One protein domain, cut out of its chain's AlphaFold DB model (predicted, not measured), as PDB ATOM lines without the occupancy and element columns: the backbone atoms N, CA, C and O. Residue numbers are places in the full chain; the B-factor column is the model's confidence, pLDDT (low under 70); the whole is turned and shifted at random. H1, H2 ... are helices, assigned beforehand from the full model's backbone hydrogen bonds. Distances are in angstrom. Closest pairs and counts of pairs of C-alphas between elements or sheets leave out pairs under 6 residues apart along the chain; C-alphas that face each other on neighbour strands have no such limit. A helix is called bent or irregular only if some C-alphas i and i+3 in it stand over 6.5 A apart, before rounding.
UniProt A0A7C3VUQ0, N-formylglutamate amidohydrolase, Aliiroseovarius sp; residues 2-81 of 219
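Overview. This is residues 2 to 81 of the 219 residues of the protein "N-formylglutamate amidohydrolase" of Aliiroseovarius sp (UniProt A0A7C3VUQ0). Little regular structure: a body of loops with a long bent helix, H2, whose residues 75 to 81 stick out of the body as an arm. A very short helix, H1, sits among the loops, away from H2. The printed part has 80 residues, with two named helices in the order H1, H2 and no named strand; the class is all helix, with 27 residues in named elements. It is compact, with a radius of gyration of the C-alphas of 12.5 A and spans of 35 by 27 by 22 A.

Arrangement. H2, residues 59 to 81, was assigned as one helix by its hydrogen bonds but is bent, C-alphas 68 and 71 being 7.2 A apart. Its arms H2a, residues 59 to 68, and H2b, residues 71 to 81, stand at a shallow tilt of 34.6 degrees, only just short of steep. In both arms every O i to N i+4 pair is within hydrogen-bond range. H1, residues 33 to 36, is too short for such a pair and is apart from both arms. Residues 23 to 24 pair with residues 57 to 58, parallel.

Along the chain. H2a begins at C-alpha 59 (65.274, 16.567, 48.450) and is 14.2 A long. H2b, 15.3 A long, ends at C-alpha 81 (62.294, -8.813, 65.350). H1 is 4.9 A long.

Size, cuts and confidence. The two C-alphas farthest apart, of Arg 54 and Leu 81, are 38.9 A apart. H1 to H2 is a long link of 22 residues. The printed part has no cut, and no printed residue is under 70 in pLDDT.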
ATOM      1  N   ALA A   2      74.765  -2.403  59.198       84.75
ATOM      2  CA  ALA A   2      74.779  -1.259  58.290       84.75
ATOM      3  C   ALA A   2      76.067  -1.192  57.449       84.75
ATOM      4  O   ALA A   2      77.156  -1.427  57.970       84.75
ATOM      5  N   THR A   3      75.939  -0.837  56.169       89.88
ATOM      6  CA  THR A   3      77.072  -0.659  55.239       89.88
ATOM      7  C   THR A   3      77.352   0.810  54.915       89.88
ATOM      8  O   THR A   3      78.473   1.153  54.545       89.88
ATOM      9  N   ALA A   4      76.367   1.697  55.090       92.31
ATOM     10  CA  ALA A   4      76.564   3.136  54.964       92.31
ATOM     11  C   ALA A   4      77.214   3.722  56.230       92.31
ATOM     12  O   ALA A   4      76.761   3.431  57.342       92.31
ATOM     13  N   PRO A   5      78.225   4.602  56.098       94.00
ATOM     14  CA  PRO A   5      78.745   5.351  57.232       94.00
ATOM     15  C   PRO A   5      77.662   6.242  57.841       94.00
ATOM     16  O   PRO A   5      76.943   6.935  57.122       94.00
ATOM     17  N   ARG A   6      77.625   6.337  59.172       93.69
ATOM     18  CA  ARG A   6      76.675   7.200  59.896       93.69
ATOM     19  C   ARG A   6      76.694   8.666  59.438       93.69
ATOM     20  O   ARG A   6      75.665   9.327  59.443       93.69
ATOM     21  N   ALA A   7      77.856   9.181  59.027       94.62
ATOM     22  CA  ALA A   7      77.993  10.546  58.510       94.62
ATOM     23  C   ALA A   7      77.298  10.761  57.147       94.62
ATOM     24  O   ALA A   7      77.013  11.897  56.777       94.62
ATOM     25  N   TYR A   8      77.031   9.685  56.402       96.38
ATOM     26  CA  TYR A   8      76.269   9.719  55.155       96.38
ATOM     27  C   TYR A   8      74.758   9.650  55.410       96.38
ATOM     28  O   TYR A   8      73.997  10.397  54.786       96.38
ATOM     29  N   LEU A   9      74.352   8.761  56.323       96.94
ATOM     30  CA  LEU A   9      72.981   8.558  56.782       96.94
ATOM     31  C   LEU A   9      73.003   7.875  58.167       96.94
ATOM     32  O   LEU A   9      73.608   6.815  58.323       96.94
ATOM     33  N   ASP A  10      72.346   8.464  59.166       97.12
ATOM     34  CA  ASP A  10      72.259   7.919  60.524       97.12
ATOM     35  C   ASP A  10      71.011   7.038  60.672       97.12
ATOM     36  O   ASP A  10      69.895   7.533  60.800       97.12
ATOM     37  N   LEU A  11      71.212   5.719  60.678       97.25
ATOM     38  CA  LEU A  11      70.149   4.718  60.840       97.25
ATOM     39  C   LEU A  11      69.571   4.672  62.265       97.25
ATOM     40  O   LEU A  11      68.560   4.025  62.504       97.25
ATOM     41  N   ASN A  12      70.176   5.368  63.231       96.75
ATOM     42  CA  ASN A  12      69.612   5.525  64.571       96.75
ATOM     43  C   ASN A  12      68.890   6.882  64.716       96.75
ATOM     44  O   ASN A  12      68.925   7.520  65.779       96.75
ATOM     45  N   ARG A  13      68.243   7.337  63.634       96.56
ATOM     46  CA  ARG A  13      67.360   8.512  63.531       96.56
ATOM     47  C   ARG A  13      66.132   8.175  62.692       96.56
ATOM     48  O   ARG A  13      66.204   7.315  61.814       96.56
ATOM     49  N   GLY A  14      65.035   8.885  62.934       96.12
ATOM     50  CA  GLY A  14      63.812   8.749  62.146       96.12
ATOM     51  C   GLY A  14      63.988   9.272  60.724       96.12
ATOM     52  O   GLY A  14      64.652  10.287  60.509       96.12
ATOM     53  N   ALA A  15      63.381   8.603  59.742       96.69
ATOM     54  CA  ALA A  15      63.425   9.013  58.335       96.69
ATOM     55  C   ALA A  15      62.884  10.440  58.105       96.69
ATOM     56  O   ALA A  15      63.247  11.109  57.136       96.69
ATOM     57  N   GLU A  16      62.025  10.912  59.007       94.06
ATOM     58  CA  GLU A  16      61.426  12.241  59.035       94.06
ATOM     59  C   GLU A  16      62.321  13.324  59.658       94.06
ATOM     60  O   GLU A  16      62.024  14.511  59.509       94.06
ATOM     61  N   GLU A  17      63.424  12.957  60.321       95.00
ATOM     62  CA  GLU A  17      64.363  13.881  60.979       95.00
ATOM     63  C   GLU A  17      65.286  14.599  59.969       95.00
ATOM     64  O   GLU A  17      66.513  14.625  60.107       95.00
ATOM     65  N   LEU A  18      64.689  15.179  58.927       95.56
ATOM     66  CA  LEU A  18      65.358  15.904  57.851       95.56
ATOM     67  C   LEU A  18      65.686  17.344  58.275       95.56
ATOM     68  O   LEU A  18      64.814  18.086  58.725       95.56
ATOM     69  N   ASP A  19      66.942  17.762  58.089       95.50
ATOM     70  CA  ASP A  19      67.403  19.115  58.426       95.50
ATOM     71  C   ASP A  19      67.109  20.108  57.276       95.50
ATOM     72  O   ASP A  19      67.763  20.031  56.230       95.50
ATOM     73  N   PRO A  20      66.188  21.085  57.439       94.88
ATOM     74  CA  PRO A  20      65.900  22.091  56.409       94.88
ATOM     75  C   PRO A  20      67.071  23.058  56.147       94.88
ATOM     76  O   PRO A  20      67.115  23.725  55.105       94.88
ATOM     77  N   ALA A  21      68.044  23.148  57.061       93.88
ATOM     78  CA  ALA A  21      69.282  23.888  56.831       93.88
ATOM     79  C   ALA A  21      70.231  23.143  55.878       93.88
ATOM     80  O   ALA A  21      71.009  23.794  55.183       93.88
ATOM     81  N   LEU A  22      70.140  21.811  55.793       95.75
ATOM     82  CA  LEU A  22      70.934  20.986  54.877       95.75
ATOM     83  C   LEU A  22      70.196  20.653  53.574       95.75
ATOM     84  O   LEU A  22      70.826  20.559  52.525       95.75
ATOM     85  N   ILE A  23      68.884  20.439  53.625       96.88
ATOM     86  CA  ILE A  23      68.130  19.827  52.527       96.88
ATOM     87  C   ILE A  23      67.161  20.849  51.936       96.88
ATOM     88  O   ILE A  23      66.269  21.362  52.612       96.88
ATOM     89  N   SER A  24      67.328  21.146  50.650       96.25
ATOM     90  CA  SER A  24      66.428  22.034  49.911       96.25
ATOM     91  C   SER A  24      65.049  21.395  49.744       96.25
ATOM     92  O   SER A  24      64.954  20.222  49.396       96.25
ATOM     93  N   GLY A  25      63.980  22.170  49.953       90.88
ATOM     94  CA  GLY A  25      62.593  21.709  49.794       90.88
ATOM     95  C   GLY A  25      61.976  21.040  51.031       90.88
ATOM     96  O   GLY A  25      60.798  20.699  51.006       90.88
ATOM     97  N   VAL A  26      62.727  20.882  52.127       91.75
ATOM     98  CA  VAL A  26      62.173  20.403  53.404       91.75
ATOM     99  C   VAL A  26      61.497  21.556  54.139       91.75
ATOM    100  O   VAL A  26      62.126  22.569  54.449       91.75
ATOM    101  N   ILE A  27      60.214  21.388  54.449       84.88
ATOM    102  CA  ILE A  27      59.461  22.329  55.280       84.88
ATOM    103  C   ILE A  27      59.741  22.006  56.744       84.88
ATOM    104  O   ILE A  27      59.587  20.866  57.181       84.88
ATOM    105  N   ARG A  28      60.124  23.023  57.520       79.31
ATOM    106  CA  ARG A  28      60.340  22.882  58.961       79.31
ATOM    107  C   ARG A  28      59.029  22.486  59.646       79.31
ATOM    108  O   ARG A  28      58.084  23.269  59.671       79.31
ATOM    109  N   ARG A  29      58.990  21.287  60.230       75.62
ATOM    110  CA  ARG A  29      57.884  20.821  61.075       75.62
ATOM    111  C   ARG A  29      58.353  20.775  62.527       75.62
ATOM    112  O   ARG A  29      59.184  19.947  62.882       75.62
ATOM    113  N   GLY A  30      57.843  21.693  63.347       78.38
ATOM    114  CA  GLY A  30      58.175  21.776  64.771       78.38
ATOM    115  C   GLY A  30      59.645  22.101  65.076       78.38
ATOM    116  O   GLY A  30      60.417  22.565  64.228       78.38
ATOM    117  N   THR A  31      60.023  21.886  66.335       76.69
ATOM    118  CA  THR A  31      61.378  22.086  66.854       76.69
ATOM    119  C   THR A  31      61.950  20.758  67.344       76.69
ATOM    120  O   THR A  31      61.556  20.231  68.375       76.69
ATOM    121  N   ASN A  32      62.928  20.228  66.611       87.75
ATOM    122  CA  ASN A  32      63.781  19.135  67.077       87.75
ATOM    123  C   ASN A  32      65.187  19.718  67.332       87.75
ATOM    124  O   ASN A  32      65.879  20.069  66.366       87.75
ATOM    125  N   PRO A  33      65.616  19.881  68.603       89.62
ATOM    126  CA  PRO A  33      66.909  20.482  68.941       89.62
ATOM    127  C   PRO A  33      68.100  19.758  68.308       89.62
ATOM    128  O   PRO A  33      69.088  20.389  67.942       89.62
ATOM    129  N   ARG A  34      67.991  18.439  68.125       90.38
ATOM    130  CA  ARG A  34      69.050  17.607  67.556       90.38
ATOM    131  C   ARG A  34      69.166  17.771  66.043       90.38
ATOM    132  O   ARG A  34      70.267  17.906  65.521       90.38
ATOM    133  N   VAL A  35      68.039  17.825  65.336       92.19
ATOM    134  CA  VAL A  35      68.039  18.191  63.909       92.19
ATOM    135  C   VAL A  35      68.583  19.610  63.740       92.19
ATOM    136  O   VAL A  35      69.441  19.845  62.895       92.19
ATOM    137  N   SER A  36      68.168  20.538  64.608       91.38
ATOM    138  CA  SER A  36      68.632  21.934  64.581       91.38
ATOM    139  C   SER A  36      70.145  22.064  64.822       91.38
ATOM    140  O   SER A  36      70.780  22.942  64.239       91.38
ATOM    141  N   SER A  37      70.752  21.167  65.609       91.56
ATOM    142  CA  SER A  37      72.211  21.100  65.785       91.56
ATOM    143  C   SER A  37      72.950  20.402  64.634       91.56
ATOM    144  O   SER A  37      74.174  20.292  64.669       91.56
ATOM    145  N   GLY A  38      72.240  19.982  63.582       92.75
ATOM    146  CA  GLY A  38      72.810  19.340  62.398       92.75
ATOM    147  C   GLY A  38      73.017  17.832  62.544       92.75
ATOM    148  O   GLY A  38      73.791  17.262  61.780       92.75
ATOM    149  N   LEU A  39      72.345  17.187  63.503       93.81
ATOM    150  CA  LEU A  39      72.466  15.755  63.813       93.81
ATOM    151  C   LEU A  39      71.176  14.966  63.503       93.81
ATOM    152  O   LEU A  39      70.807  14.051  64.250       93.81
ATOM    153  N   GLY A  40      70.481  15.358  62.428       95.12
ATOM    154  CA  GLY A  40      69.331  14.633  61.870       95.12
ATOM    155  C   GLY A  40      69.723  13.349  61.126       95.12
ATOM    156  O   GLY A  40      70.880  12.932  61.163       95.12
ATOM    157  N   VAL A  41      68.763  12.737  60.422       96.88
ATOM    158  CA  VAL A  41      68.957  11.454  59.703       96.88
ATOM    159  C   VAL A  41      70.005  11.533  58.594       96.88
ATOM    160  O   VAL A  41      70.679  10.551  58.299       96.88
ATOM    161  N   ILE A  42      70.207  12.718  58.020       97.62
ATOM    162  CA  ILE A  42      71.396  13.041  57.228       97.62
ATOM    163  C   ILE A  42      72.151  14.116  58.014       97.62
ATOM    164  O   ILE A  42      71.713  15.272  58.028       97.62
ATOM    165  N   PRO A  43      73.249  13.762  58.707       97.00
ATOM    166  CA  PRO A  43      73.984  14.716  59.524       97.00
ATOM    167  C   PRO A  43      74.589  15.820  58.664       97.00
ATOM    168  O   PRO A  43      75.235  15.540  57.661       97.00
ATOM    169  N   ARG A  44      74.424  17.081  59.066       96.12
ATOM    170  CA  ARG A  44      75.067  18.248  58.439       96.12
ATOM    171  C   ARG A  44      76.486  18.466  58.964       96.12
ATOM    172  O   ARG A  44      77.334  19.004  58.247       96.12
ATOM    173  N   VAL A  45      76.730  18.058  60.210       94.56
ATOM    174  CA  VAL A  45      78.004  18.220  60.918       94.56
ATOM    175  C   VAL A  45      78.456  16.915  61.572       94.56
ATOM    176  O   VAL A  45      77.640  16.047  61.876       94.56
ATOM    177  N   VAL A  46      79.761  16.796  61.814       88.62
ATOM    178  CA  VAL A  46      80.364  15.743  62.652       88.62
ATOM    179  C   VAL A  46      80.828  16.307  63.999       88.62
ATOM    180  O   VAL A  46      80.590  17.478  64.309       88.62
ATOM    181  N   SER A  47      81.497  15.475  64.809       78.88
ATOM    182  CA  SER A  47      82.129  15.899  66.065       78.88
ATOM    183  C   SER A  47      82.973  17.167  65.874       78.88
ATOM    184  O   SER A  47      83.610  17.353  64.835       78.88
ATOM    185  N   GLY A  48      82.929  18.066  66.860       77.88
ATOM    186  CA  GLY A  48      83.555  19.391  66.779       77.88
ATOM    187  C   GLY A  48      82.831  20.391  65.864       77.88
ATOM    188  O   GLY A  48      83.374  21.451  65.580       77.88
ATOM    189  N   GLY A  49      81.625  20.074  65.372       83.12
ATOM    190  CA  GLY A  49      80.804  20.989  64.567       83.12
ATOM    191  C   GLY A  49      81.282  21.173  63.124       83.12
ATOM    192  O   GLY A  49      80.780  22.044  62.410       83.12
ATOM    193  N   ARG A  50      82.238  20.357  62.664       88.62
ATOM    194  CA  ARG A  50      82.782  20.445  61.306       88.62
ATOM    195  C   ARG A  50      81.710  20.094  60.274       88.62
ATOM    196  O   ARG A  50      81.093  19.033  60.355       88.62
ATOM    197  N   GLN A  51      81.515  20.974  59.294       93.62
ATOM    198  CA  GLN A  51      80.564  20.762  58.203       93.62
ATOM    199  C   GLN A  51      81.006  19.615  57.288       93.62
ATOM    200  O   GLN A  51      82.182  19.505  56.939       93.62
ATOM    201  N   ILE A  52      80.043  18.784  56.883       94.75
ATOM    202  CA  ILE A  52      80.262  17.695  55.920       94.75
ATOM    203  C   ILE A  52      80.119  18.201  54.475       94.75
ATOM    204  O   ILE A  52      80.836  17.752  53.583       94.75
ATOM    205  N   TYR A  53      79.216  19.156  54.239       94.44
ATOM    206  CA  TYR A  53      78.829  19.616  52.903       94.44
ATOM    207  C   TYR A  53      79.227  21.072  52.672       94.44
ATOM    208  O   TYR A  53      79.193  21.884  53.590       94.44
ATOM    209  N   ARG A  54      79.538  21.415  51.416       91.62
ATOM    210  CA  ARG A  54      79.814  22.799  50.982       91.62
ATOM    211  C   ARG A  54      78.544  23.624  50.724       91.62
ATOM    212  O   ARG A  54      78.630  24.819  50.479       91.62
ATOM    213  N   GLY A  55      77.378  22.986  50.743       93.31
ATOM    214  CA  GLY A  55      76.086  23.590  50.445       93.31
ATOM    215  C   GLY A  55      74.950  22.609  50.717       93.31
ATOM    216  O   GLY A  55      75.173  21.534  51.281       93.31
ATOM    217  N   LYS A  56      73.732  22.979  50.320       96.88
ATOM    218  CA  LYS A  56      72.560  22.116  50.495       96.88
ATOM    219  C   LYS A  56      72.543  20.956  49.503       96.88
ATOM    220  O   LYS A  56      72.980  21.103  48.364       96.88
ATOM    221  N   ILE A  57      71.960  19.837  49.921       97.56
ATOM    222  CA  ILE A  57      71.585  18.735  49.025       97.56
ATOM    223  C   ILE A  57      70.127  18.887  48.579       97.56
ATOM    224  O   ILE A  57      69.323  19.555  49.239       97.56
ATOM    225  N   SER A  58      69.767  18.271  47.454       97.62
ATOM    226  CA  SER A  58      68.377  18.258  46.991       97.62
ATOM    227  C   SER A  58      67.522  17.295  47.823       97.62
ATOM    228  O   SER A  58      68.021  16.313  48.379       97.62
ATOM    229  N   TYR A  59      66.209  17.528  47.861       97.06
ATOM    230  CA  TYR A  59      65.274  16.567  48.450       97.06
ATOM    231  C   TYR A  59      65.338  15.194  47.759       97.06
ATOM    232  O   TYR A  59      65.264  14.161  48.420       97.06
ATOM    233  N   SER A  60      65.534  15.171  46.433       97.94
ATOM    234  CA  SER A  60      65.653  13.926  45.658       97.94
ATOM    235  C   SER A  60      66.878  13.091  46.051       97.94
ATOM    236  O   SER A  60      66.789  11.865  46.124       97.94
ATOM    237  N   GLU A  61      67.993  13.748  46.376       97.81
ATOM    238  CA  GLU A  61      69.198  13.097  46.890       97.81
ATOM    239  C   GLU A  61      68.916  12.487  48.267       97.81
ATOM    240  O   GLU A  61      69.137  11.295  48.471       97.81
ATOM    241  N   ALA A  62      68.324  13.254  49.190       97.75
ATOM    242  CA  ALA A  62      67.951  12.747  50.513       97.75
ATOM    243  C   ALA A  62      67.019  11.521  50.430       97.75
ATOM    244  O   ALA A  62      67.255  10.503  51.079       97.75
ATOM    245  N   GLN A  63      66.003  11.588  49.568       98.06
ATOM    246  CA  GLN A  63      65.090  10.481  49.272       98.06
ATOM    247  C   GLN A  63      65.816   9.245  48.726       98.06
ATOM    248  O   GLN A  63      65.497   8.120  49.109       98.06
ATOM    249  N   THR A  64      66.801   9.441  47.851       98.25
ATOM    250  CA  THR A  64      67.607   8.350  47.291       98.25
ATOM    251  C   THR A  64      68.417   7.648  48.377       98.25
ATOM    252  O   THR A  64      68.438   6.419  48.413       98.25
ATOM    253  N   ARG A  65      68.992   8.388  49.337       98.12
ATOM    254  CA  ARG A  65      69.684   7.790  50.496       98.12
ATOM    255  C   ARG A  65      68.746   6.995  51.393       98.12
ATOM    256  O   ARG A  65      69.080   5.883  51.790       98.12
ATOM    257  N   LEU A  66      67.569   7.543  51.692       98.38
ATOM    258  CA  LEU A  66      66.574   6.848  52.508       98.38
ATOM    259  C   LEU A  66      66.126   5.540  51.838       98.38
ATOM    260  O   LEU A  66      66.123   4.500  52.489       98.38
ATOM    261  N   ARG A  67      65.830   5.565  50.531       98.31
ATOM    262  CA  ARG A  67      65.476   4.365  49.747       98.31
ATOM    263  C   ARG A  67      66.603   3.347  49.643       98.31
ATOM    264  O   ARG A  67      66.331   2.158  49.719       98.31
ATOM    265  N   GLY A  68      67.841   3.802  49.475       97.69
ATOM    266  CA  GLY A  68      68.989   2.910  49.321       97.69
ATOM    267  C   GLY A  68      69.458   2.265  50.626       97.69
ATOM    268  O   GLY A  68      70.006   1.169  50.588       97.69
ATOM    269  N   PHE A  69      69.260   2.928  51.771       98.00
ATOM    270  CA  PHE A  69      69.896   2.519  53.027       98.00
ATOM    271  C   PHE A  69      68.946   2.471  54.221       98.00
ATOM    272  O   PHE A  69      68.943   1.473  54.934       98.00
ATOM    273  N   TRP A  70      68.136   3.511  54.445       98.38
ATOM    274  CA  TRP A  70      67.271   3.582  55.630       98.38
ATOM    275  C   TRP A  70      66.158   2.536  55.575       98.38
ATOM    276  O   TRP A  70      66.094   1.657  56.430       98.38
ATOM    277  N   PHE A  71      65.311   2.585  54.542       98.44
ATOM    278  CA  PHE A  71      64.150   1.697  54.452       98.44
ATOM    279  C   PHE A  71      64.540   0.214  54.382       98.44
ATOM    280  O   PHE A  71      63.948  -0.557  55.131       98.44
ATOM    281  N   PRO A  72      65.549  -0.209  53.591       98.06
ATOM    282  CA  PRO A  72      65.977  -1.607  53.583       98.06
ATOM    283  C   PRO A  72      66.518  -2.077  54.937       98.06
ATOM    284  O   PRO A  72      66.230  -3.194  55.354       98.06
ATOM    285  N   TYR A  73      67.271  -1.226  55.644       98.31
ATOM    286  CA  TYR A  73      67.802  -1.563  56.965       98.31
ATOM    287  C   TYR A  73      66.685  -1.758  57.993       98.31
ATOM    288  O   TYR A  73      66.667  -2.764  58.699       98.31
ATOM    289  N   HIS A  74      65.750  -0.809  58.063       98.44
ATOM    290  CA  HIS A  74      64.657  -0.857  59.031       98.44
ATOM    291  C   HIS A  74      63.650  -1.966  58.709       98.44
ATOM    292  O   HIS A  74      63.210  -2.646  59.626       98.44
ATOM    293  N   ALA A  75      63.379  -2.232  57.425       98.44
ATOM    294  CA  ALA A  75      62.556  -3.368  57.013       98.44
ATOM    295  C   ALA A  75      63.174  -4.714  57.424       98.44
ATOM    296  O   ALA A  75      62.464  -5.595  57.905       98.44
ATOM    297  N   GLU A  76      64.491  -4.878  57.272       98.25
ATOM    298  CA  GLU A  76      65.172  -6.102  57.702       98.25
ATOM    299  C   GLU A  76      65.214  -6.231  59.229       98.25
ATOM    300  O   GLU A  76      65.020  -7.322  59.761       98.25
ATOM    301  N   LEU A  77      65.416  -5.123  59.950       97.94
ATOM    302  CA  LEU A  77      65.372  -5.115  61.411       97.94
ATOM    303  C   LEU A  77      63.985  -5.520  61.936       97.94
ATOM    304  O   LEU A  77      63.894  -6.370  62.820       97.94
ATOM    305  N   ASP A  78      62.921  -4.975  61.343       98.12
ATOM    306  CA  ASP A  78      61.537  -5.368  61.624       98.12
ATOM    307  C   ASP A  78      61.296  -6.851  61.342       98.12
ATOM    308  O   ASP A  78      60.745  -7.563  62.184       98.12
ATOM    309  N   ARG A  79      61.749  -7.345  60.183       98.56
ATOM    310  CA  ARG A  79      61.612  -8.756  59.803       98.56
ATOM    311  C   ARG A  79      62.290  -9.683  60.815       98.56
ATOM    312  O   ARG A  79      61.729 -10.720  61.163       98.56
ATOM    313  N   LEU A  80      63.487  -9.327  61.285       98.12
ATOM    314  CA  LEU A  80      64.228 -10.108  62.279       98.12
ATOM    315  C   LEU A  80      63.532 -10.107  63.647       98.12
ATOM    316  O   LEU A  80      63.409 -11.164  64.261       98.12
ATOM    317  N   LEU A  81      63.044  -8.947  64.097       97.75
ATOM    318  CA  LEU A  81      62.294  -8.813  65.350       97.75
ATOM    319  C   LEU A  81      61.000  -9.630  65.324       97.75
ATOM    320  O   LEU A  81      60.759 -10.423  66.231       97.75
TER     321      LEU A  81